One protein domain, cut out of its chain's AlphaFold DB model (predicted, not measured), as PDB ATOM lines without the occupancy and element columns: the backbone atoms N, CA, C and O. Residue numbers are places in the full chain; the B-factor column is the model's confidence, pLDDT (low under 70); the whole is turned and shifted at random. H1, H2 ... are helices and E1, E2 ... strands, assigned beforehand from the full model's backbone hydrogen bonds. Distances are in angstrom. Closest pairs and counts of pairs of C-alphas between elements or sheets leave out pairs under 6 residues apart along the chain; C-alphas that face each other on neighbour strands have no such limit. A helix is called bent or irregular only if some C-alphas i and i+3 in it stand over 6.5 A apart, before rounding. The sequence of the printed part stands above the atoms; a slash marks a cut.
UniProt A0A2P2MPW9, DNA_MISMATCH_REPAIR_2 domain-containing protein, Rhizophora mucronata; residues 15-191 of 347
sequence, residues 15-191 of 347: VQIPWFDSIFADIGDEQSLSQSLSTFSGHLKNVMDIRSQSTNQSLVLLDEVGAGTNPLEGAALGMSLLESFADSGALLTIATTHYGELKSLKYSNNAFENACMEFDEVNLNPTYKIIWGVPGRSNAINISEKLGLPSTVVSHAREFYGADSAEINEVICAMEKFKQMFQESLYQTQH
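AT A GLANCE: This is residues 15 to 191 of the 347 residues of the protein "DNA_MISMATCH_REPAIR_2 domain-containing protein" of Rhizophora mucronata (UniProt A0A2P2MPW9). The model has two lobes: a small sheet E1, E2, E3 with H1 and H2 over one face and its other face bare of named helices, and a looser lobe in which the long helix H6 runs past the strand hairpin E4 and E5, with the helical hairpin H4 and H5 near the start of H6. H3 packs on H2 at the side of the first lobe, and residues 184 to 191 of H6 stick out as an arm. The printed part has 177 residues, with six named helices and five named strands in the order E1 H1 E2 H2 E3 H3 E4 E5 H4 H5 H6. The larger sheet is parallel, in the order E1, E2, E3, and the smaller antiparallel; the class is mixed, helices and strands. The whole is only just compact, close to loose, with a radius of gyration of the C-alphas of 18.6 A and spans of 51 by 48 by 30 A.

IN THESE COORDINATES: E1, residues 23 to 26, begins at C-alpha 23 (137.433, 137.103, 108.909). H1, residues 39 to 53, is 21.5 A long, E2 is residues 59 to 62, and H2, residues 71 to 88, is 25.4 A long. E3 is residues 92 to 95 and H3 residues 101 to 108. H3 is irregular, but only just: C-alphas 103 and 106 are 6.6 A apart. E4 is residues 115 to 120; E5, residues 125 to 132, is 18.9 A long and bends by 61 degrees at residue 128. H4 is residues 140 to 146, H5 residues 151 to 161, and H6, residues 163 to 191, is 42.0 A long and ends at C-alpha 191 (169.554, 116.873, 112.653).

HOW THE PARTS SIT: E1 and E2 are parallel, with N 24 and O 59 at 2.8 A; E2 and E3 are parallel, with N 60 and O 92 at 2.9 A. E1, H1, E2 and E2, H2, E3 are strand-helix-strand units, two parallel neighbour strands with a helix between, each with a right-handed crossover. H1 and H2 are on the same face, making two layers, helices on one face of a sheet: H1 is over E1 at a height of 8.3 A, H2 over E3 at 11.2 A. H2 touches H3 with residues 75 to 79 alone, the closest C-alphas being those of Met 79 and Leu 102, 5.9 A. The hairpin E4 and E5 is antiparallel, with N 118 and O 129 at 2.8 A. The closest C-alphas of E5 and H6 are those of Ile 131 and Glu 176, 7.7 A. The helical hairpin H4 and H5 touches at Glu 145 and Val 154, closest C-alphas 6.3 A, at a shallow tilt of 12 degrees, opposite ways. In H1, H2, H4, H5 and H6 every O i to N i+4 pair is within hydrogen-bond range; in H3 1 of 4 is, beside 4 of 5 O i to N i+3 pairs.

THE WHOLE: The C-alphas farthest apart, those of Ser 36 and His 191, are 57.5 A apart. The printed part has no cut, and the link E1 to H1 is long. The mean pLDDT of the printed part is 86.2; residues 29 to 38 and 89 are under 70.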
ATOM      1  N   VAL A  15     149.451 123.354 115.733       91.44
ATOM      2  CA  VAL A  15     149.195 124.775 115.464       91.44
ATOM      3  C   VAL A  15     148.377 125.384 116.594       91.44
ATOM      4  O   VAL A  15     147.396 124.796 117.050       91.44
ATOM      5  N   GLN A  16     148.751 126.592 117.008       91.56
ATOM      6  CA  GLN A  16     147.922 127.454 117.844       91.56
ATOM      7  C   GLN A  16     147.326 128.547 116.961       91.56
ATOM      8  O   GLN A  16     148.058 129.307 116.333       91.56
ATOM      9  N   ILE A  17     145.997 128.599 116.880       91.94
ATOM     10  CA  ILE A  17     145.281 129.585 116.066       91.94
ATOM     11  C   ILE A  17     144.525 130.516 117.016       91.94
ATOM     12  O   ILE A  17     143.756 130.012 117.841       91.94
ATOM     13  N   PRO A  18     144.710 131.845 116.918       92.19
ATOM     14  CA  PRO A  18     143.915 132.788 117.686       92.19
ATOM     15  C   PRO A  18     142.419 132.639 117.400       92.19
ATOM     16  O   PRO A  18     142.000 132.290 116.291       92.19
ATOM     17  N   TRP A  19     141.592 132.924 118.402       92.00
ATOM     18  CA  TRP A  19     140.155 132.977 118.190       92.00
ATOM     19  C   TRP A  19     139.788 134.291 117.508       92.00
ATOM     20  O   TRP A  19     139.709 135.326 118.165       92.00
ATOM     21  N   PHE A  20     139.566 134.236 116.196       94.81
ATOM     22  CA  PHE A  20     139.095 135.399 115.457       94.81
ATOM     23  C   PHE A  20     137.581 135.547 115.584       94.81
ATOM     24  O   PHE A  20     136.889 134.546 115.426       94.81
ATOM     25  N   ASP A  21     137.027 136.730 115.823       94.62
ATOM     26  CA  ASP A  21     135.570 136.923 115.817       94.62
ATOM     27  C   ASP A  21     135.017 136.870 114.384       94.62
ATOM     28  O   ASP A  21     134.126 136.063 114.095       94.62
ATOM     29  N   SER A  22     135.678 137.591 113.480       94.19
ATOM     30  CA  SER A  22     135.352 137.757 112.067       94.19
ATOM     31  C   SER A  22     136.598 137.595 111.190       94.19
ATOM     32  O   SER A  22     137.729 137.815 111.630       94.19
ATOM     33  N   ILE A  23     136.390 137.177 109.939       95.25
ATOM     34  CA  ILE A  23     137.433 137.103 108.909       95.25
ATOM     35  C   ILE A  23     136.975 137.973 107.742       95.25
ATOM     36  O   ILE A  23     135.940 137.686 107.143       95.25
ATOM     37  N   PHE A  24     137.745 139.010 107.430       95.38
ATOM     38  CA  PHE A  24     137.514 139.911 106.308       95.38
ATOM     39  C   PHE A  24     138.553 139.660 105.223       95.38
ATOM     40  O   PHE A  24     139.719 139.403 105.528       95.38
ATOM     41  N   ALA A  25     138.131 139.733 103.966       94.12
ATOM     42  CA  ALA A  25     139.007 139.530 102.826       94.12
ATOM     43  C   ALA A  25     138.634 140.491 101.694       94.12
ATOM     44  O   ALA A  25     137.486 140.500 101.254       94.12
ATOM     45  N   ASP A  26     139.615 141.254 101.225       91.12
ATOM     46  CA  ASP A  26     139.597 141.920  99.925       91.12
ATOM     47  C   ASP A  26     140.665 141.245  99.063       91.12
ATOM     48  O   ASP A  26     141.850 141.537  99.190       91.12
ATOM     49  N   ILE A  27     140.251 140.233  98.298       85.56
ATOM     50  CA  ILE A  27     141.127 139.387  97.480       85.56
ATOM     51  C   ILE A  27     140.463 139.241  96.114       85.56
ATOM     52  O   ILE A  27     139.334 138.749  96.030       85.56
ATOM     53  N   GLY A  28     141.144 139.646  95.049       72.25
ATOM     54  CA  GLY A  28     140.593 139.569  93.702       72.25
ATOM     55  C   GLY A  28     141.354 140.416  92.696       72.25
ATOM     56  O   GLY A  28     142.078 141.335  93.053       72.25
ATOM     57  N   ASP A  29     141.162 140.069  91.429       59.44
ATOM     58  CA  ASP A  29     141.818 140.711  90.295       59.44
ATOM     59  C   ASP A  29     140.992 141.913  89.804       59.44
ATOM     60  O   ASP A  29     139.757 141.852  89.750       59.44
ATOM     61  N   GLU A  30     141.665 142.977  89.363       56.50
ATOM     62  CA  GLU A  30     141.076 144.239  88.871       56.50
ATOM     63  C   GLU A  30     140.259 144.077  87.564       56.50
ATOM     64  O   GLU A  30     139.829 145.046  86.943       56.50
ATOM     65  N   GLN A  31     140.018 142.848  87.104       52.88
ATOM     66  CA  GLN A  31     139.490 142.548  85.771       52.88
ATOM     67  C   GLN A  31     138.054 142.009  85.761       52.88
ATOM     68  O   GLN A  31     137.654 141.281  84.849       52.88
ATOM     69  N   SER A  32     137.222 142.393  86.730       46.34
ATOM     70  CA  SER A  32     135.781 142.159  86.607       46.34
ATOM     71  C   SER A  32     135.146 143.207  85.688       46.34
ATOM     72  O   SER A  32     134.792 144.306  86.108       46.34
ATOM     73  N   LEU A  33     134.927 142.832  84.423       46.12
ATOM     74  CA  LEU A  33     134.179 143.567  83.382       46.12
ATOM     75  C   LEU A  33     132.716 143.927  83.751       46.12
ATOM     76  O   LEU A  33     131.954 144.355  82.887       46.12
ATOM     77  N   SER A  34     132.285 143.731  85.002       48.31
ATOM     78  CA  SER A  34     130.872 143.763  85.399       48.31
ATOM     79  C   SER A  34     130.423 144.993  86.195       48.31
ATOM     80  O   SER A  34     129.217 145.161  86.367       48.31
ATOM     81  N   GLN A  35     131.312 145.901  86.622       42.69
ATOM     82  CA  GLN A  35     130.885 147.155  87.262       42.69
ATOM     83  C   GLN A  35     131.731 148.353  86.830       42.69
ATOM     84  O   GLN A  35     132.942 148.392  86.994       42.69
ATOM     85  N   SER A  36     131.051 149.358  86.281       42.28
ATOM     86  CA  SER A  36     131.577 150.617  85.742       42.28
ATOM     87  C   SER A  36     132.059 151.609  86.819       42.28
ATOM     88  O   SER A  36     131.769 152.801  86.742       42.28
ATOM     89  N   LEU A  37     132.770 151.126  87.840       48.16
ATOM     90  CA  LEU A  37     133.471 151.930  88.841       48.16
ATOM     91  C   LEU A  37     134.960 151.610  88.733       48.16
ATOM     92  O   LEU A  37     135.328 150.446  88.628       48.16
ATOM     93  N   SER A  38     135.800 152.648  88.736       55.31
ATOM     94  CA  SER A  38     137.260 152.515  88.759       55.31
ATOM     95  C   SER A  38     137.663 151.459  89.793       55.31
ATOM     96  O   SER A  38     137.257 151.567  90.956       55.31
ATOM     97  N   THR A  39     138.408 150.443  89.355       71.00
ATOM     98  CA  THR A  39     138.855 149.274  90.132       71.00
ATOM     99  C   THR A  39     139.414 149.691  91.489       71.00
ATOM    100  O   THR A  39     138.994 149.182  92.525       71.00
ATOM    101  N   PHE A  40     140.209 150.760  91.496       77.50
ATOM    102  CA  PHE A  40     140.744 151.386  92.698       77.50
ATOM    103  C   PHE A  40     139.678 151.879  93.689       77.50
ATOM    104  O   PHE A  40     139.741 151.593  94.880       77.50
ATOM    105  N   SER A  41     138.677 152.624  93.214       78.94
ATOM    106  CA  SER A  41     137.640 153.201  94.083       78.94
ATOM    107  C   SER A  41     136.721 152.138  94.696       78.94
ATOM    108  O   SER A  41     136.262 152.302  95.827       78.94
ATOM    109  N   GLY A  42     136.479 151.044  93.965       80.88
ATOM    110  CA  GLY A  42     135.737 149.885  94.457       80.88
ATOM    111  C   GLY A  42     136.498 149.161  95.564       80.88
ATOM    112  O   GLY A  42     135.942 148.974  96.648       80.88
ATOM    113  N   HIS A  43     137.776 148.846  95.323       83.06
ATOM    114  CA  HIS A  43     138.662 148.258  96.332       83.06
ATOM    115  C   HIS A  43     138.758 149.141  97.571       83.06
ATOM    116  O   HIS A  43     138.473 148.691  98.677       83.06
ATOM    117  N   LEU A  44     139.038 150.433  97.400       86.19
ATOM    118  CA  LEU A  44     139.160 151.354  98.526       86.19
ATOM    119  C   LEU A  44     137.877 151.407  99.363       86.19
ATOM    120  O   LEU A  44     137.945 151.387 100.590       86.19
ATOM    121  N   LYS A  45     136.704 151.423  98.722       87.75
ATOM    122  CA  LYS A  45     135.425 151.370  99.435       87.75
ATOM    123  C   LYS A  45     135.277 150.071 100.231       87.75
ATOM    124  O   LYS A  45     134.903 150.135 101.398       87.75
ATOM    125  N   ASN A  46     135.612 148.925  99.638       89.69
ATOM    126  CA  ASN A  46     135.548 147.637 100.325       89.69
ATOM    127  C   ASN A  46     136.495 147.595 101.535       89.69
ATOM    128  O   ASN A  46     136.087 147.209 102.628       89.69
ATOM    129  N   VAL A  47     137.735 148.067 101.383       91.50
ATOM    130  CA  VAL A  47     138.688 148.097 102.499       91.50
ATOM    131  C   VAL A  47     138.243 149.072 103.595       91.50
ATOM    132  O   VAL A  47     138.395 148.761 104.776       91.50
ATOM    133  N   MET A  48     137.630 150.207 103.246       90.00
ATOM    134  CA  MET A  48     137.028 151.120 104.226       90.00
ATOM    135  C   MET A  48     135.852 150.477 104.974       90.00
ATOM    136  O   MET A  48     135.748 150.620 106.196       90.00
ATOM    137  N   ASP A  49     135.001 149.726 104.274       91.88
ATOM    138  CA  ASP A  49     133.893 148.988 104.880       91.88
ATOM    139  C   ASP A  49     134.422 147.901 105.834       91.88
ATOM    140  O   ASP A  49     133.976 147.830 106.983       91.88
ATOM    141  N   ILE A  50     135.435 147.130 105.419       94.06
ATOM    142  CA  ILE A  50     136.147 146.153 106.262       94.06
ATOM    143  C   ILE A  50     136.720 146.836 107.503       94.06
ATOM    144  O   ILE A  50     136.506 146.380 108.626       94.06
ATOM    145  N   ARG A  51     137.416 147.956 107.314       92.75
ATOM    146  CA  ARG A  51     138.055 148.715 108.389       92.75
ATOM    147  C   ARG A  51     137.056 149.226 109.425       92.75
ATOM    148  O   ARG A  51     137.390 149.291 110.608       92.75
ATOM    149  N   SER A  52     135.850 149.593 108.993       92.62
ATOM    150  CA  SER A  52     134.771 150.046 109.880       92.62
ATOM    151  C   SER A  52     134.144 148.918 110.708       92.62
ATOM    152  O   SER A  52     133.621 149.174 111.791       92.62
ATOM    153  N   GLN A  53     134.209 147.677 110.216       93.44
ATOM    154  CA  GLN A  53     133.599 146.498 110.841       93.44
ATOM    155  C   GLN A  53     134.603 145.641 111.625       93.44
ATOM    156  O   GLN A  53     134.196 144.854 112.479       93.44
ATOM    157  N   SER A  54     135.901 145.769 111.338       94.69
ATOM    158  CA  SER A  54     136.965 145.015 112.003       94.69
ATOM    159  C   SER A  54     137.096 145.377 113.482       94.69
ATOM    160  O   SER A  54     137.046 146.554 113.845       94.69
ATOM    161  N   THR A  55     137.331 144.366 114.315       94.38
ATOM    162  CA  THR A  55     137.556 144.490 115.761       94.38
ATOM    163  C   THR A  55     138.946 143.980 116.144       94.38
ATOM    164  O   THR A  55     139.618 143.316 115.349       94.38
ATOM    165  N   ASN A  56     139.344 144.181 117.407       94.50
ATOM    166  CA  ASN A  56     140.622 143.706 117.965       94.50
ATOM    167  C   ASN A  56     140.757 142.179 118.055       94.50
ATOM    168  O   ASN A  56     141.774 141.684 118.539       94.50
ATOM    169  N   GLN A  57     139.750 141.441 117.590       94.69
ATOM    170  CA  GLN A  57     139.777 139.996 117.421       94.69
ATOM    171  C   GLN A  57     139.580 139.580 115.960       94.69
ATOM    172  O   GLN A  57     139.441 138.397 115.692       94.69
ATOM    173  N   SER A  58     139.592 140.495 114.993       95.81
ATOM    174  CA  SER A  58     139.365 140.153 113.589       95.81
ATOM    175  C   SER A  58     140.652 139.757 112.858       95.81
ATOM    176  O   SER A  58     141.740 140.248 113.169       95.81
ATOM    177  N   LEU A  59     140.511 138.879 111.860       96.25
ATOM    178  CA  LEU A  59     141.524 138.611 110.835       96.25
ATOM    179  C   LEU A  59     141.165 139.394 109.573       96.25
ATOM    180  O   LEU A  59     140.051 139.247 109.071       96.25
ATOM    181  N   VAL A  60     142.100 140.174 109.042       96.75
ATOM    182  CA  VAL A  60     141.922 140.943 107.805       96.75
ATOM    183  C   VAL A  60     142.934 140.468 106.762       96.75
ATOM    184  O   VAL A  60     144.123 140.369 107.050       96.75
ATOM    185  N   LEU A  61     142.463 140.154 105.556       96.31
ATOM    186  CA  LEU A  61     143.278 139.734 104.417       96.31
ATOM    187  C   LEU A  61     143.099 140.751 103.288       96.31
ATOM    188  O   LEU A  61     141.977 140.943 102.824       96.31
ATOM    189  N   LEU A  62     144.176 141.403 102.870       94.06
ATOM    190  CA  LEU A  62     144.153 142.416 101.818       94.06
ATOM    191  C   LEU A  62     145.115 142.013 100.704       94.06
ATOM    192  O   LEU A  62     146.273 141.693 100.976       94.06
ATOM    193  N   ASP A  63     144.644 142.037  99.466       91.69
ATOM    194  CA  ASP A  63     145.460 141.755  98.291       91.69
ATOM    195  C   ASP A  63     145.811 143.054  97.555       91.69
ATOM    196  O   ASP A  63     144.968 143.934  97.411       91.69
ATOM    197  N   GLU A  64     147.069 143.186  97.131       88.94
ATOM    198  CA  GLU A  64     147.599 144.312  96.351       88.94
ATOM    199  C   GLU A  64     147.229 145.701  96.906       88.94
ATOM    200  O   GLU A  64     146.743 146.597  96.210       88.94
ATOM    201  N   VAL A  65     147.499 145.916  98.198       89.31
ATOM    202  CA  VAL A  65     147.145 147.168  98.880       89.31
ATOM    203  C   VAL A  65     147.825 148.371  98.222       89.31
ATOM    204  O   VAL A  65     149.052 148.432  98.104       89.31
ATOM    205  N   GLY A  66     146.995 149.353  97.855       84.38
ATOM    206  CA  GLY A  66     147.398 150.603  97.214       84.38
ATOM    207  C   GLY A  66     147.444 150.549  95.685       84.38
ATOM    208  O   GLY A  66     147.779 151.566  95.082       84.38
ATOM    209  N   ALA A  67     147.180 149.394  95.061       83.44
ATOM    210  CA  ALA A  67     147.231 149.221  93.606       83.44
ATOM    211  C   ALA A  67     146.127 150.008  92.875       83.44
ATOM    212  O   ALA A  67     145.252 150.592  93.505       83.44
ATOM    213  N   GLY A  68     146.175 150.057  91.540       78.62
ATOM    214  CA  GLY A  68     145.104 150.647  90.721       78.62
ATOM    215  C   GLY A  68     145.135 152.175  90.573       78.62
ATOM    216  O   GLY A  68     144.223 152.757  89.982       78.62
ATOM    217  N   THR A  69     146.174 152.849  91.077       81.81
ATOM    218  CA  THR A  69     146.357 154.307  90.955       81.81
ATOM    219  C   THR A  69     147.824 154.688  90.697       81.81
ATOM    220  O   THR A  69     148.670 153.834  90.426       81.81
ATOM    221  N   ASN A  70     148.141 155.986  90.743       86.56
ATOM    222  CA  ASN A  70     149.510 156.485  90.702       86.56
ATOM    223  C   ASN A  70     150.360 155.788  91.786       86.56
ATOM    224  O   ASN A  70     149.976 155.842  92.951       86.56
ATOM    225  N   PRO A  71     151.524 155.198  91.452       85.69
ATOM    226  CA  PRO A  71     152.345 154.455  92.408       85.69
ATOM    227  C   PRO A  71     152.676 155.207  93.702       85.69
ATOM    228  O   PRO A  71     152.611 154.621  94.777       85.69
ATOM    229  N   LEU A  72     152.992 156.504  93.623       87.50
ATOM    230  CA  LEU A  72     153.348 157.297  94.805       87.50
ATOM    231  C   LEU A  72     152.132 157.550  95.702       87.50
ATOM    232  O   LEU A  72     152.225 157.449  96.925       87.50
ATOM    233  N   GLU A  73     150.984 157.859  95.099       88.38
ATOM    234  CA  GLU A  73     149.734 158.082  95.832       88.38
ATOM    235  C   GLU A  73     149.202 156.773  96.423       88.38
ATOM    236  O   GLU A  73     148.810 156.733  97.587       88.38
ATOM    237  N   GLY A  74     149.239 155.698  95.636       89.19
ATOM    238  CA  GLY A  74     148.835 154.354  96.027       89.19
ATOM    239  C   GLY A  74     149.668 153.823  97.185       89.19
ATOM    240  O   GLY A  74     149.111 153.344  98.173       89.19
ATOM    241  N   ALA A  75     150.989 154.007  97.130       90.50
ATOM    242  CA  ALA A  75     151.879 153.650  98.225       90.50
ATOM    243  C   ALA A  75     151.580 154.460  99.500       90.50
ATOM    244  O   ALA A  75     151.465 153.886 100.581       90.50
ATOM    245  N   ALA A  76     151.404 155.782  99.394       92.06
ATOM    246  CA  ALA A  76     151.091 156.633 100.546       92.06
ATOM    247  C   ALA A  76     149.743 156.269 101.197       92.06
ATOM    248  O   ALA A  76     149.653 156.139 102.420       92.06
ATOM    249  N   LEU A  77     148.708 156.054 100.382       91.06
ATOM    250  CA  LEU A  77     147.391 155.620 100.851       91.06
ATOM    251  C   LEU A  77     147.447 154.221 101.463       91.06
ATOM    252  O   LEU A  77     146.887 154.008 102.537       91.06
ATOM    253  N   GLY A  78     148.153 153.286 100.824       92.50
ATOM    254  CA  GLY A  78     148.342 151.930 101.327       92.50
ATOM    255  C   GLY A  78     149.048 151.908 102.681       92.50
ATOM    256  O   GLY A  78     148.586 151.232 103.597       92.50
ATOM    257  N   MET A  79     150.109 152.705 102.845       93.88
ATOM    258  CA  MET A  79     150.797 152.866 104.130       93.88
ATOM    259  C   MET A  79     149.852 153.383 105.218       93.88
ATOM    260  O   MET A  79     149.704 152.735 106.251       93.88
ATOM    261  N   SER A  80     149.145 154.487 104.959       92.94
ATOM    262  CA  SER A  80     148.216 155.076 105.933       92.94
ATOM    263  C   SER A  80     147.063 154.133 106.301       92.94
ATOM    264  O   SER A  80     146.633 154.069 107.455       92.94
ATOM    265  N   LEU A  81     146.569 153.360 105.333       92.56
ATOM    266  CA  LEU A  81     145.505 152.387 105.551       92.56
ATOM    267  C   LEU A  81     145.967 151.235 106.444       92.56
ATOM    268  O   LEU A  81     145.271 150.868 107.391       92.56
ATOM    269  N   LEU A  82     147.149 150.688 106.165       94.69
ATOM    270  CA  LEU A  82     147.746 149.628 106.967       94.69
ATOM    271  C   LEU A  82     148.046 150.097 108.397       94.69
ATOM    272  O   LEU A  82     147.738 149.375 109.345       94.69
ATOM    273  N   GLU A  83     148.570 151.312 108.570       94.25
ATOM    274  CA  GLU A  83     148.756 151.932 109.891       94.25
ATOM    275  C   GLU A  83     147.428 152.064 110.641       94.25
ATOM    276  O   GLU A  83     147.333 151.685 111.806       94.25
ATOM    277  N   SER A  84     146.357 152.476 109.957       92.50
ATOM    278  CA  SER A  84     145.020 152.549 110.554       92.50
ATOM    279  C   SER A  84     144.524 151.192 111.070       92.50
ATOM    280  O   SER A  84     143.888 151.143 112.127       92.50
ATOM    281  N   PHE A  85     144.805 150.085 110.373       93.56
ATOM    282  CA  PHE A  85     144.492 148.735 110.869       93.56
ATOM    283  C   PHE A  85     145.342 148.340 112.082       93.56
ATOM    284  O   PHE A  85     144.816 147.711 113.004       93.56
ATOM    285  N   ALA A  86     146.624 148.714 112.091       91.94
ATOM    286  CA  ALA A  86     147.526 148.451 113.208       91.94
ATOM    287  C   ALA A  86     147.107 149.218 114.475       91.94
ATOM    288  O   ALA A  86     147.032 148.628 115.552       91.94
ATOM    289  N   ASP A  87     146.755 150.498 114.344       89.25
ATOM    290  CA  ASP A  87     146.384 151.365 115.470       89.25
ATOM    291  C   ASP A  87     145.016 151.020 116.064       89.25
ATOM    292  O   ASP A  87     144.785 151.132 117.268       89.25
ATOM    293  N   SER A  88     144.084 150.603 115.210       74.44
ATOM    294  CA  SER A  88     142.670 150.456 115.581       74.44
ATOM    295  C   SER A  88     142.272 149.025 115.899       74.44
ATOM    296  O   SER A  88     141.114 148.768 116.224       74.44
ATOM    297  N   GLY A  89     143.246 148.116 115.824       68.62
ATOM    298  CA  GLY A  89     143.139 146.747 116.272       68.62
ATOM    299  C   GLY A  89     142.289 145.901 115.349       68.62
ATOM    300  O   GLY A  89     141.179 145.580 115.720       68.62
ATOM    301  N   ALA A  90     142.812 145.467 114.205       90.25
ATOM    302  CA  ALA A  90     142.609 144.064 113.839       90.25
ATOM    303  C   ALA A  90     143.590 143.220 114.666       90.25
ATOM    304  O   ALA A  90     144.675 143.695 115.003       90.25
ATOM    305  N   LEU A  91     143.246 141.974 115.007       94.75
ATOM    306  CA  LEU A  91     144.206 141.108 115.703       94.75
ATOM    307  C   LEU A  91     145.380 140.748 114.789       94.75
ATOM    308  O   LEU A  91     146.521 140.660 115.234       94.75
ATOM    309  N   LEU A  92     145.074 140.495 113.516       95.88
ATOM    310  CA  LEU A  92     146.053 140.188 112.489       95.88
ATOM    311  C   LEU A  92     145.558 140.718 111.145       95.88
ATOM    312  O   LEU A  92     144.471 140.351 110.699       95.88
ATOM    313  N   THR A  93     146.393 141.516 110.487       95.88
ATOM    314  CA  THR A  93     146.208 141.907 109.089       95.88
ATOM    315  C   THR A  93     147.320 141.279 108.261       95.88
ATOM    316  O   THR A  93     148.495 141.430 108.587       95.88
ATOM    317  N   ILE A  94     146.956 140.571 107.196       95.69
ATOM    318  CA  ILE A  94     147.891 140.064 106.192       95.69
ATOM    319  C   ILE A  94     147.625 140.844 104.916       95.69
ATOM    320  O   ILE A  94     146.503 140.827 104.414       95.69
ATOM    321  N   ALA A  95     148.651 141.522 104.414       94.50
ATOM    322  CA  ALA A  95     148.570 142.314 103.199       94.50
ATOM    323  C   ALA A  95     149.654 141.895 102.203       94.50
ATOM    324  O   ALA A  95     150.797 141.648 102.599       94.50
ATOM    325  N   THR A  96     149.307 141.837 100.921       93.50
ATOM    326  CA  THR A  96     150.261 141.718  99.810       93.50
ATOM    327  C   THR A  96     150.390 143.075  99.112       93.50
ATOM    328  O   THR A  96     149.498 143.923  99.179       93.50
ATOM    329  N   THR A  97     151.545 143.325  98.497       90.00
ATOM    330  CA  THR A  97     151.793 144.551  97.733       90.00
ATOM    331  C   THR A  97     153.005 144.384  96.824       90.00
ATOM    332  O   THR A  97     153.981 143.713  97.183       90.00
ATOM    333  N   HIS A  98     152.980 145.055  95.678       87.44
ATOM    334  CA  HIS A  98     154.139 145.227  94.806       87.44
ATOM    335  C   HIS A  98     154.946 146.506  95.101       87.44
ATOM    336  O   HIS A  98     156.061 146.649  94.591       87.44
ATOM    337  N   TYR A  99     154.444 147.416  95.944       86.62
ATOM    338  CA  TYR A  99     155.134 148.666  96.268       86.62
ATOM    339  C   TYR A  99     156.317 148.445  97.212       86.62
ATOM    340  O   TYR A  99     156.229 147.758  98.233       86.62
ATOM    341  N   GLY A 100     157.461 149.031  96.859       83.88
ATOM    342  CA  GLY A 100     158.685 148.925  97.652       83.88
ATOM    343  C   GLY A 100     158.604 149.726  98.948       83.88
ATOM    344  O   GLY A 100     159.110 149.298  99.980       83.88
ATOM    345  N   GLU A 101     157.909 150.854  98.901       86.06
ATOM    346  CA  GLU A 101     157.768 151.832  99.968       86.06
ATOM    347  C   GLU A 101     157.049 151.231 101.182       86.06
ATOM    348  O   GLU A 101     157.494 151.420 102.313       86.06
ATOM    349  N   LEU A 102     156.014 150.411 100.963       89.75
ATOM    350  CA  LEU A 102     155.277 149.730 102.037       89.75
ATOM    351  C   LEU A 102     156.166 148.768 102.838       89.75
ATOM    352  O   LEU A 102     155.951 148.573 104.034       89.75
ATOM    353  N   LYS A 103     157.217 148.212 102.221       88.62
ATOM    354  CA  LYS A 103     158.174 147.313 102.894       88.62
ATOM    355  C   LYS A 103     158.970 148.036 103.983       88.62
ATOM    356  O   LYS A 103     159.578 147.376 104.831       88.62
ATOM    357  N   SER A 104     158.982 149.372 103.969       87.88
ATOM    358  CA  SER A 104     159.658 150.190 104.974       87.88
ATOM    359  C   SER A 104     158.884 150.319 106.293       87.88
ATOM    360  O   SER A 104     159.514 150.589 107.317       87.88
ATOM    361  N   LEU A 105     157.572 150.033 106.307       91.38
ATOM    362  CA  LEU A 105     156.703 150.158 107.492       91.38
ATOM    363  C   LEU A 105     157.214 149.366 108.699       91.38
ATOM    364  O   LEU A 105     157.162 149.849 109.825       91.38
ATOM    365  N   LYS A 106     157.783 148.176 108.471       91.81
ATOM    366  CA  LYS A 106     158.428 147.368 109.520       91.81
ATOM    367  C   LYS A 106     159.499 148.140 110.299       91.81
ATOM    368  O   LYS A 106     159.715 147.879 111.479       91.81
ATOM    369  N   TYR A 107     160.220 149.045 109.640       88.88
ATOM    370  CA  TYR A 107     161.334 149.768 110.252       88.88
ATOM    371  C   TYR A 107     160.893 151.050 110.965       88.88
ATOM    372  O   TYR A 107     161.633 151.543 111.815       88.88
ATOM    373  N   SER A 108     159.711 151.582 110.645       89.94
ATOM    374  CA  SER A 108     159.118 152.732 111.335       89.94
ATOM    375  C   SER A 108     158.169 152.322 112.462       89.94
ATOM    376  O   SER A 108     158.055 153.047 113.450       89.94
ATOM    377  N   ASN A 109     157.511 151.166 112.348       90.75
ATOM    378  CA  ASN A 109     156.490 150.716 113.284       90.75
ATOM    379  C   ASN A 109     156.614 149.207 113.582       90.75
ATOM    380  O   ASN A 109     156.501 148.352 112.705       90.75
ATOM    381  N   ASN A 110     156.789 148.883 114.867       91.62
ATOM    382  CA  ASN A 110     156.986 147.516 115.366       91.62
ATOM    383  C   ASN A 110     155.756 146.602 115.219       91.62
ATOM    384  O   ASN A 110     155.872 145.400 115.447       91.62
ATOM    385  N   ALA A 111     154.581 147.148 114.888       93.38
ATOM    386  CA  ALA A 111     153.389 146.357 114.586       93.38
ATOM    387  C   ALA A 111     153.491 145.623 113.237       93.38
ATOM    388  O   ALA A 111     152.721 144.698 112.981       93.38
ATOM    389  N   PHE A 112     154.438 146.019 112.382       95.00
ATOM    390  CA  PHE A 112     154.616 145.461 111.049       95.00
ATOM    391  C   PHE A 112     155.753 144.451 111.005       95.00
ATOM    392  O   PHE A 112     156.835 144.654 111.553       95.00
ATOM    393  N   GLU A 113     155.521 143.372 110.269       95.06
ATOM    394  CA  GLU A 113     156.518 142.355 109.984       95.06
ATOM    395  C   GLU A 113     156.486 142.041 108.488       95.06
ATOM    396  O   GLU A 113     155.423 141.902 107.889       95.06
ATOM    397  N   ASN A 114     157.667 141.944 107.881       94.75
ATOM    398  CA  ASN A 114     157.798 141.664 106.457       94.75
ATOM    399  C   ASN A 114     157.835 140.157 106.240       94.75
ATOM    400  O   ASN A 114     158.426 139.419 107.026       94.75
ATOM    401  N   ALA A 115     157.279 139.700 105.130       93.94
ATOM    402  CA  ALA A 115     157.483 138.353 104.632       93.94
ATOM    403  C   ALA A 115     157.513 138.384 103.105       93.94
ATOM    404  O   ALA A 115     156.905 139.254 102.481       93.94
ATOM    405  N   CYS A 116     158.211 137.433 102.498       92.25
ATOM    406  CA  CYS A 116     158.231 137.279 101.051       92.25
ATOM    407  C   CYS A 116     158.120 135.814 100.642       92.25
ATOM    408  O   CYS A 116     158.367 134.913 101.442       92.25
ATOM    409  N   MET A 117     157.731 135.581  99.392       91.25
ATOM    410  CA  MET A 117     157.795 134.254  98.791       91.25
ATOM    411  C   MET A 117     159.202 134.017  98.248       91.25
ATOM    412  O   MET A 117     159.740 134.852  97.523       91.25
ATOM    413  N   GLU A 118     159.778 132.870  98.587       88.25
ATOM    414  CA  GLU A 118     161.049 132.401  98.050       88.25
ATOM    415  C   GLU A 118     160.921 132.141  96.543       88.25
ATOM    416  O   GLU A 118     159.979 131.495  96.062       88.25
ATOM    417  N   PHE A 119     161.909 132.639  95.801       85.06
ATOM    418  CA  PHE A 119     161.984 132.499  94.355       85.06
ATOM    419  C   PHE A 119     163.353 131.965  93.939       85.06
ATOM    420  O   PHE A 119     164.389 132.562  94.242       85.06
ATOM    421  N   ASP A 120     163.359 130.843  93.220       83.75
ATOM    422  CA  ASP A 120     164.581 130.261  92.678       83.75
ATOM    423  C   ASP A 120     164.984 131.014  91.409       83.75
ATOM    424  O   ASP A 120     164.413 130.816  90.337       83.75
ATOM    425  N   GLU A 121     165.996 131.873  91.511       74.62
ATOM    426  CA  GLU A 121     166.486 132.637  90.363       74.62
ATOM    427  C   GLU A 121     167.179 131.791  89.317       74.62
ATOM    428  O   GLU A 121     167.194 132.185  88.154       74.62
ATOM    429  N   VAL A 122     167.788 130.667  89.700       78.62
ATOM    430  CA  VAL A 122     168.534 129.828  88.762       78.62
ATOM    431  C   VAL A 122     167.544 129.187  87.803       78.62
ATOM    432  O   VAL A 122     167.706 129.310  86.586       78.62
ATOM    433  N   ASN A 123     166.475 128.610  88.349       82.56
ATOM    434  CA  ASN A 123     165.451 127.913  87.576       82.56
ATOM    435  C   ASN A 123     164.250 128.792  87.185       82.56
ATOM    436  O   ASN A 123     163.428 128.345  86.395       82.56
ATOM    437  N   LEU A 124     164.164 130.027  87.697       80.12
ATOM    438  CA  LEU A 124     163.018 130.941  87.563       80.12
ATOM    439  C   LEU A 124     161.680 130.385  88.053       80.12
ATOM    440  O   LEU A 124     160.626 130.686  87.494       80.12
ATOM    441  N   ASN A 125     161.709 129.597  89.119       82.12
ATOM    442  CA  ASN A 125     160.501 128.966  89.624       82.12
ATOM    443  C   ASN A 125     160.155 129.487  91.022       82.12
ATOM    444  O   ASN A 125     161.038 129.584  91.880       82.12
ATOM    445  N   PRO A 126     158.872 129.790  91.292       85.62
ATOM    446  CA  PRO A 126     158.424 130.009  92.658       85.62
ATOM    447  C   PRO A 126     158.578 128.704  93.444       85.62
ATOM    448  O   PRO A 126     158.144 127.643  92.995       85.62
ATOM    449  N   THR A 127     159.178 128.766  94.633       89.62
ATOM    450  CA  THR A 127     159.240 127.590  95.521       89.62
ATOM    451  C   THR A 127     158.024 127.513  96.445       89.62
ATOM    452  O   THR A 127     157.843 126.515  97.144       89.62
ATOM    453  N   TYR A 128     157.191 128.565  96.437       89.94
ATOM    454  CA  TYR A 128     155.996 128.738  97.269       89.94
ATOM    455  C   TYR A 128     156.269 128.643  98.776       89.94
ATOM    456  O   TYR A 128     155.376 128.321  99.560       89.94
ATOM    457  N   LYS A 129     157.506 128.925  99.203       89.94
ATOM    458  CA  LYS A 129     157.864 129.004 100.622       89.94
ATOM    459  C   LYS A 129     157.856 130.447 101.092       89.94
ATOM    460  O   LYS A 129     158.392 131.317 100.418       89.94
ATOM    461  N   ILE A 130     157.314 130.688 102.279       91.94
ATOM    462  CA  ILE A 130     157.336 132.011 102.906       91.94
ATOM    463  C   ILE A 130     158.632 132.180 103.701       91.94
ATOM    464  O   ILE A 130     158.916 131.411 104.623       91.94
ATOM    465  N   ILE A 131     159.384 133.232 103.392       91.56
ATOM    466  CA  ILE A 131     160.521 133.708 104.174       91.56
ATOM    467  C   ILE A 131     160.038 134.874 105.034       91.56
ATOM    468  O   ILE A 131     159.932 136.018 104.596       91.56
ATOM    469  N   TRP A 132     159.745 134.576 106.297       91.50
ATOM    470  CA  TRP A 132     159.403 135.587 107.295       91.50
ATOM    471  C   TRP A 132     160.561 136.550 107.529       91.50
ATOM    472  O   TRP A 132     161.719 136.180 107.386       91.50
ATOM    473  N   GLY A 133     160.295 137.765 107.981       90.50
ATOM    474  CA  GLY A 133     161.292 138.740 108.415       90.50
ATOM    475  C   GLY A 133     162.057 139.480 107.319       90.50
ATOM    476  O   GLY A 133     162.834 140.372 107.664       90.50
ATOM    477  N   VAL A 134     161.884 139.110 106.050       89.75
ATOM    478  CA  VAL A 134     162.653 139.646 104.919       89.75
ATOM    479  C   VAL A 134     161.685 140.291 103.924       89.75
ATOM    480  O   VAL A 134     160.671 139.677 103.589       89.75
ATOM    481  N   PRO A 135     161.945 141.531 103.472       87.75
ATOM    482  CA  PRO A 135     161.160 142.141 102.405       87.75
ATOM    483  C   PRO A 135     161.388 141.407 101.077       87.75
ATOM    484  O   PRO A 135     162.494 140.964 100.786       87.75
ATOM    485  N   GLY A 136     160.356 141.291 100.243       83.38
ATOM    486  CA  GLY A 136     160.512 140.719  98.904       83.38
ATOM    487  C   GLY A 136     161.271 141.663  97.973       83.38
ATOM    488  O   GLY A 136     161.099 142.881  98.050       83.38
ATOM    489  N   ARG A 137     162.075 141.117  97.063       80.00
ATOM    490  CA  ARG A 137     162.735 141.878  95.988       80.00
ATOM    491  C   ARG A 137     161.880 141.970  94.727       80.00
ATOM    492  O   ARG A 137     161.024 141.121  94.486       80.00
ATOM    493  N   SER A 138     162.164 142.966  93.895       77.75
ATOM    494  CA  SER A 138     161.537 143.103  92.578       77.75
ATOM    495  C   SER A 138     162.355 142.367  91.513       77.75
ATOM    496  O   SER A 138     163.456 142.783  91.175       77.75
ATOM    497  N   ASN A 139     161.806 141.283  90.954       78.25
ATOM    498  CA  ASN A 139     162.505 140.428  89.978       78.25
ATOM    499  C   ASN A 139     162.133 140.700  88.508       78.25
ATOM    500  O   ASN A 139     162.604 139.995  87.620       78.25
ATOM    501  N   ALA A 140     161.308 141.712  88.226       84.00
ATOM    502  CA  ALA A 140     160.717 141.923  86.900       84.00
ATOM    503  C   ALA A 140     161.754 142.014  85.761       84.00
ATOM    504  O   ALA A 140     161.579 141.384  84.718       84.00
ATOM    505  N   ILE A 141     162.860 142.739  85.969       85.94
ATOM    506  CA  ILE A 141     163.917 142.900  84.955       85.94
ATOM    507  C   ILE A 141     164.652 141.572  84.707       85.94
ATOM    508  O   ILE A 141     164.833 141.176  83.557       85.94
ATOM    509  N   ASN A 142     165.014 140.849  85.773       82.00
ATOM    510  CA  ASN A 142     165.712 139.558  85.678       82.00
ATOM    511  C   ASN A 142     164.834 138.480  85.026       82.00
ATOM    512  O   ASN A 142     165.317 137.664  84.240       82.00
ATOM    513  N   ILE A 143     163.533 138.489  85.327       84.88
ATOM    514  CA  ILE A 143     162.555 137.600  84.693       84.88
ATOM    515  C   ILE A 143     162.444 137.934  83.202       84.88
ATOM    516  O   ILE A 143     162.513 137.032  82.371       84.88
ATOM    517  N   SER A 144     162.343 139.219  82.851       87.38
ATOM    518  CA  SER A 144     162.227 139.663  81.456       87.38
ATOM    519  C   SER A 144     163.434 139.244  80.612       87.38
ATOM    520  O   SER A 144     163.260 138.731  79.508       87.38
ATOM    521  N   GLU A 145     164.653 139.390  81.141       87.25
ATOM    522  CA  GLU A 145     165.892 138.961  80.473       87.25
ATOM    523  C   GLU A 145     165.849 137.477  80.089       87.25
ATOM    524  O   GLU A 145     166.116 137.103  78.948       87.25
ATOM    525  N   LYS A 146     165.433 136.619  81.019       83.25
ATOM    526  CA  LYS A 146     165.335 135.176  80.785       83.25
ATOM    527  C   LYS A 146     164.127 134.752  79.947       83.25
ATOM    528  O   LYS A 146     164.194 133.708  79.305       83.25
ATOM    529  N   LEU A 147     163.059 135.551  79.909       87.25
ATOM    530  CA  LEU A 147     161.949 135.379  78.961       87.25
ATOM    531  C   LEU A 147     162.337 135.753  77.518       87.25
ATOM    532  O   LEU A 147     161.539 135.562  76.602       87.25
ATOM    533  N   GLY A 148     163.560 136.249  77.299       90.12
ATOM    534  CA  GLY A 148     164.109 136.533  75.976       90.12
ATOM    535  C   GLY A 148     164.065 138.008  75.583       90.12
ATOM    536  O   GLY A 148     164.217 138.319  74.400       90.12
ATOM    537  N   LEU A 149     163.863 138.925  76.537       92.31
ATOM    538  CA  LEU A 149     163.978 140.358  76.265       92.31
ATOM    539  C   LEU A 149     165.418 140.675  75.805       92.31
ATOM    540  O   LEU A 149     166.368 140.229  76.455       92.31
ATOM    541  N   PRO A 150     165.622 141.437  74.711       95.31
ATOM    542  CA  PRO A 150     166.961 141.737  74.219       95.31
ATOM    543  C   PRO A 150     167.839 142.389  75.289       95.31
ATOM    544  O   PRO A 150     167.401 143.316  75.975       95.31
ATOM    545  N   SER A 151     169.098 141.957  75.386       91.81
ATOM    546  CA  SER A 151     170.041 142.447  76.402       91.81
ATOM    547  C   SER A 151     170.224 143.964  76.367       91.81
ATOM    548  O   SER A 151     170.388 144.579  77.411       91.81
ATOM    549  N   THR A 152     170.116 144.592  75.193       95.25
ATOM    550  CA  THR A 152     170.146 146.055  75.046       95.25
ATOM    551  C   THR A 152     168.997 146.738  75.792       95.25
ATOM    552  O   THR A 152     169.217 147.725  76.487       95.25
ATOM    553  N   VAL A 153     167.782 146.187  75.708       93.19
ATOM    554  CA  VAL A 153     166.603 146.699  76.419       93.19
ATOM    555  C   VAL A 153     166.746 146.471  77.920       93.19
ATOM    556  O   VAL A 153     166.457 147.371  78.701       93.19
ATOM    557  N   VAL A 154     167.235 145.296  78.327       90.75
ATOM    558  CA  VAL A 154     167.472 144.966  79.742       90.75
ATOM    559  C   VAL A 154     168.506 145.912  80.357       90.75
ATOM    560  O   VAL A 154     168.281 146.431  81.448       90.75
ATOM    561  N   SER A 155     169.615 146.175  79.661       89.19
ATOM    562  CA  SER A 155     170.650 147.105  80.122       89.19
ATOM    563  C   SER A 155     170.095 148.516  80.303       89.19
ATOM    564  O   SER A 155     170.248 149.088  81.378       89.19
ATOM    565  N   HIS A 156     169.356 149.039  79.319       91.44
ATOM    566  CA  HIS A 156     168.718 150.353  79.450       91.44
ATOM    567  C   HIS A 156     167.672 150.381  80.575       91.44
ATOM    568  O   HIS A 156     167.574 151.362  81.303       91.44
ATOM    569  N   ALA A 157     166.899 149.306  80.765       89.31
ATOM    570  CA  ALA A 157     165.938 149.218  81.863       89.31
ATOM    571  C   ALA A 157     166.626 149.264  83.237       89.31
ATOM    572  O   ALA A 157     166.120 149.920  84.146       89.31
ATOM    573  N   ARG A 158     167.793 148.618  83.387       86.69
ATOM    574  CA  ARG A 158     168.616 148.704  84.607       86.69
ATOM    575  C   ARG A 158     169.146 150.122  84.835       86.69
ATOM    576  O   ARG A 158     169.134 150.583  85.969       86.69
ATOM    577  N   GLU A 159     169.550 150.822  83.776       88.12
ATOM    578  CA  GLU A 159     169.971 152.227  83.858       88.12
ATOM    579  C   GLU A 159     168.818 153.146  84.291       88.12
ATOM    580  O   GLU A 159     168.994 153.961  85.196       88.12
ATOM    581  N   PHE A 160     167.620 152.979  83.715       86.38
ATOM    582  CA  PHE A 160     166.434 153.758  84.093       86.38
ATOM    583  C   PHE A 160     165.940 153.474  85.510       86.38
ATOM    584  O   PHE A 160     165.405 154.371  86.158       86.38
ATOM    585  N   TYR A 161     166.105 152.243  85.998       82.00
ATOM    586  CA  TYR A 161     165.724 151.871  87.360       82.00
ATOM    587  C   TYR A 161     166.562 152.597  88.430       82.00
ATOM    588  O   TYR A 161     166.103 152.785  89.560       82.00
ATOM    589  N   GLY A 162     167.756 153.064  88.050       81.56
ATOM    590  CA  GLY A 162     168.643 153.847  88.899       81.56
ATOM    591  C   GLY A 162     169.481 152.996  89.857       81.56
ATOM    592  O   GLY A 162     169.124 151.874  90.222       81.56
ATOM    593  N   ALA A 163     170.623 153.553  90.265       74.50
ATOM    594  CA  ALA A 163     171.585 152.877  91.135       74.50
ATOM    595  C   ALA A 163     171.039 152.654  92.556       74.50
ATOM    596  O   ALA A 163     171.193 151.561  93.092       74.50
ATOM    597  N   ASP A 164     170.339 153.638  93.128       73.31
ATOM    598  CA  ASP A 164     169.827 153.573  94.506       73.31
ATOM    599  C   ASP A 164     168.830 152.415  94.691       73.31
ATOM    600  O   ASP A 164     168.915 151.629  95.636       73.31
ATOM    601  N   SER A 165     167.907 152.251  93.738       75.31
ATOM    602  CA  SER A 165     166.933 151.156  93.746       75.31
ATOM    603  C   SER A 165     167.601 149.790  93.544       75.31
ATOM    604  O   SER A 165     167.148 148.779  94.092       75.31
ATOM    605  N   ALA A 166     168.678 149.735  92.752       74.31
ATOM    606  CA  ALA A 166     169.456 148.518  92.548       74.31
ATOM    607  C   ALA A 166     170.223 148.117  93.819       74.31
ATOM    608  O   ALA A 166     170.157 146.953  94.211       74.31
ATOM    609  N   GLU A 167     170.858 149.070  94.507       76.00
ATOM    610  CA  GLU A 167     171.591 148.832  95.757       76.00
ATOM    611  C   GLU A 167     170.665 148.293  96.858       76.00
ATOM    612  O   GLU A 167     170.979 147.297  97.514       76.00
ATOM    613  N   ILE A 168     169.466 148.869  97.010       78.94
ATOM    614  CA  ILE A 168     168.462 148.364  97.960       78.94
ATOM    615  C   ILE A 168     168.092 146.911  97.638       78.94
ATOM    616  O   ILE A 168     168.056 146.068  98.538       78.94
ATOM    617  N   ASN A 169     167.846 146.581  96.367       79.69
ATOM    618  CA  ASN A 169     167.536 145.205  95.970       79.69
ATOM    619  C   ASN A 169     168.703 144.237  96.225       79.69
ATOM    620  O   ASN A 169     168.460 143.090  96.606       79.69
ATOM    621  N   GLU A 170     169.956 144.670  96.056       81.12
ATOM    622  CA  GLU A 170     171.131 143.855  96.387       81.12
ATOM    623  C   GLU A 170     171.220 143.565  97.889       81.12
ATOM    624  O   GLU A 170     171.456 142.417  98.280       81.12
ATOM    625  N   VAL A 171     170.951 144.560  98.741       84.56
ATOM    626  CA  VAL A 171     170.885 144.367 100.199       84.56
ATOM    627  C   VAL A 171     169.775 143.380 100.564       84.56
ATOM    628  O   VAL A 171     170.005 142.457 101.347       84.56
ATOM    629  N   ILE A 172     168.590 143.511  99.959       85.38
ATOM    630  CA  ILE A 172     167.477 142.573 100.169       85.38
ATOM    631  C   ILE A 172     167.878 141.150  99.752       85.38
ATOM    632  O   ILE A 172     167.637 140.198 100.493       85.38
ATOM    633  N   CYS A 173     168.555 141.003  98.611       83.31
ATOM    634  CA  CYS A 173     169.064 139.718  98.130       83.31
ATOM    635  C   CYS A 173     170.077 139.099  99.109       83.31
ATOM    636  O   CYS A 173     170.027 137.899  99.393       83.31
ATOM    637  N   ALA A 174     170.973 139.909  99.678       86.56
ATOM    638  CA  ALA A 174     171.905 139.450 100.701       86.56
ATOM    639  C   ALA A 174     171.175 138.992 101.977       86.56
ATOM    640  O   ALA A 174     171.533 137.958 102.546       86.56
ATOM    641  N   MET A 175     170.128 139.709 102.403       87.62
ATOM    642  CA  MET A 175     169.297 139.326 103.553       87.62
ATOM    643  C   MET A 175     168.543 138.011 103.313       87.62
ATOM    644  O   MET A 175     168.513 137.161 104.206       87.62
ATOM    645  N   GLU A 176     167.972 137.819 102.121       85.69
ATOM    646  CA  GLU A 176     167.276 136.587 101.722       85.69
ATOM    647  C   GLU A 176     168.225 135.381 101.774       85.69
ATOM    648  O   GLU A 176     167.969 134.419 102.503       85.69
ATOM    649  N   LYS A 177     169.382 135.480 101.103       86.12
ATOM    650  CA  LYS A 177     170.410 134.424 101.083       86.12
ATOM    651  C   LYS A 177     170.929 134.105 102.477       86.12
ATOM    652  O   LYS A 177     171.033 132.938 102.850       86.12
ATOM    653  N   PHE A 178     171.229 135.135 103.271       90.25
ATOM    654  CA  PHE A 178     171.674 134.946 104.648       90.25
ATOM    655  C   PHE A 178     170.625 134.191 105.470       90.25
ATOM    656  O   PHE A 178     170.968 133.268 106.210       90.25
ATOM    657  N   LYS A 179     169.341 134.537 105.320       88.19
ATOM    658  CA  LYS A 179     168.262 133.879 106.055       88.19
ATOM    659  C   LYS A 179     168.067 132.424 105.639       88.19
ATOM    660  O   LYS A 179     167.913 131.580 106.519       88.19
ATOM    661  N   GLN A 180     168.135 132.127 104.344       85.31
ATOM    662  CA  GLN A 180     168.090 130.756 103.827       85.31
ATOM    663  C   GLN A 180     169.247 129.917 104.375       85.31
ATOM    664  O   GLN A 180     169.019 128.864 104.967       85.31
ATOM    665  N   MET A 181     170.482 130.420 104.270       89.38
ATOM    666  CA  MET A 181     171.667 129.742 104.804       89.38
ATOM    667  C   MET A 181     171.563 129.514 106.314       89.38
ATOM    668  O   MET A 181     171.938 128.458 106.822       89.38
ATOM    669  N   PHE A 182     171.036 130.496 107.046       91.88
ATOM    670  CA  PHE A 182     170.826 130.379 108.482       91.88
ATOM    671  C   PHE A 182     169.790 129.298 108.820       91.88
ATOM    672  O   PHE A 182     170.035 128.470 109.696       91.88
ATOM    673  N   GLN A 183     168.661 129.259 108.110       87.62
ATOM    674  CA  GLN A 183     167.638 128.224 108.285       87.62
ATOM    675  C   GLN A 183     168.170 126.826 107.951       87.62
ATOM    676  O   GLN A 183     167.930 125.883 108.707       87.62
ATOM    677  N   GLU A 184     168.938 126.689 106.871       90.12
ATOM    678  CA  GLU A 184     169.566 125.422 106.500       90.12
ATOM    679  C   GLU A 184     170.574 124.965 107.565       90.12
ATOM    680  O   GLU A 184     170.552 123.812 108.001       90.12
ATOM    681  N   SER A 185     171.406 125.884 108.060       93.44
ATOM    682  CA  SER A 185     172.355 125.605 109.139       93.44
ATOM    683  C   SER A 185     171.653 125.184 110.434       93.44
ATOM    684  O   SER A 185     172.089 124.234 111.095       93.44
ATOM    685  N   LEU A 186     170.530 125.823 110.784       92.75
ATOM    686  CA  LEU A 186     169.702 125.419 111.922       92.75
ATOM    687  C   LEU A 186     169.158 124.001 111.745       92.75
ATOM    688  O   LEU A 186     169.267 123.191 112.669       92.75
ATOM    689  N   TYR A 187     168.627 123.681 110.566       90.75
ATOM    690  CA  TYR A 187     168.110 122.349 110.263       90.75
ATOM    691  C   TYR A 187     169.202 121.277 110.372       90.75
ATOM    692  O   TYR A 187     169.032 120.275 111.071       90.75
ATOM    693  N   GLN A 188     170.364 121.509 109.754       93.94
ATOM    694  CA  GLN A 188     171.507 120.596 109.834       93.94
ATOM    695  C   GLN A 188     171.967 120.403 111.284       93.94
ATOM    696  O   GLN A 188     172.186 119.274 111.727       93.94
ATOM    697  N   THR A 189     172.052 121.488 112.055       94.62
ATOM    698  CA  THR A 189     172.444 121.443 113.468       94.62
ATOM    699  C   THR A 189     171.465 120.610 114.292       94.62
ATOM    700  O   THR A 189     171.891 119.743 115.058       94.62
ATOM    701  N   GLN A 190     170.157 120.812 114.117       93.75
ATOM    702  CA  GLN A 190     169.126 120.023 114.797       93.75
ATOM    703  C   GLN A 190     169.208 118.540 114.422       93.75
ATOM    704  O   GLN A 190     169.168 117.675 115.302       93.75
ATOM    705  N   HIS A 191     169.393 118.239 113.137       93.50
ATOM    706  CA  HIS A 191     169.554 116.873 112.653       93.50
ATOM    707  C   HIS A 191     170.788 116.191 113.269       93.50
ATOM    708  O   HIS A 191     170.698 115.077 113.793       93.50
TER     709      HIS A 191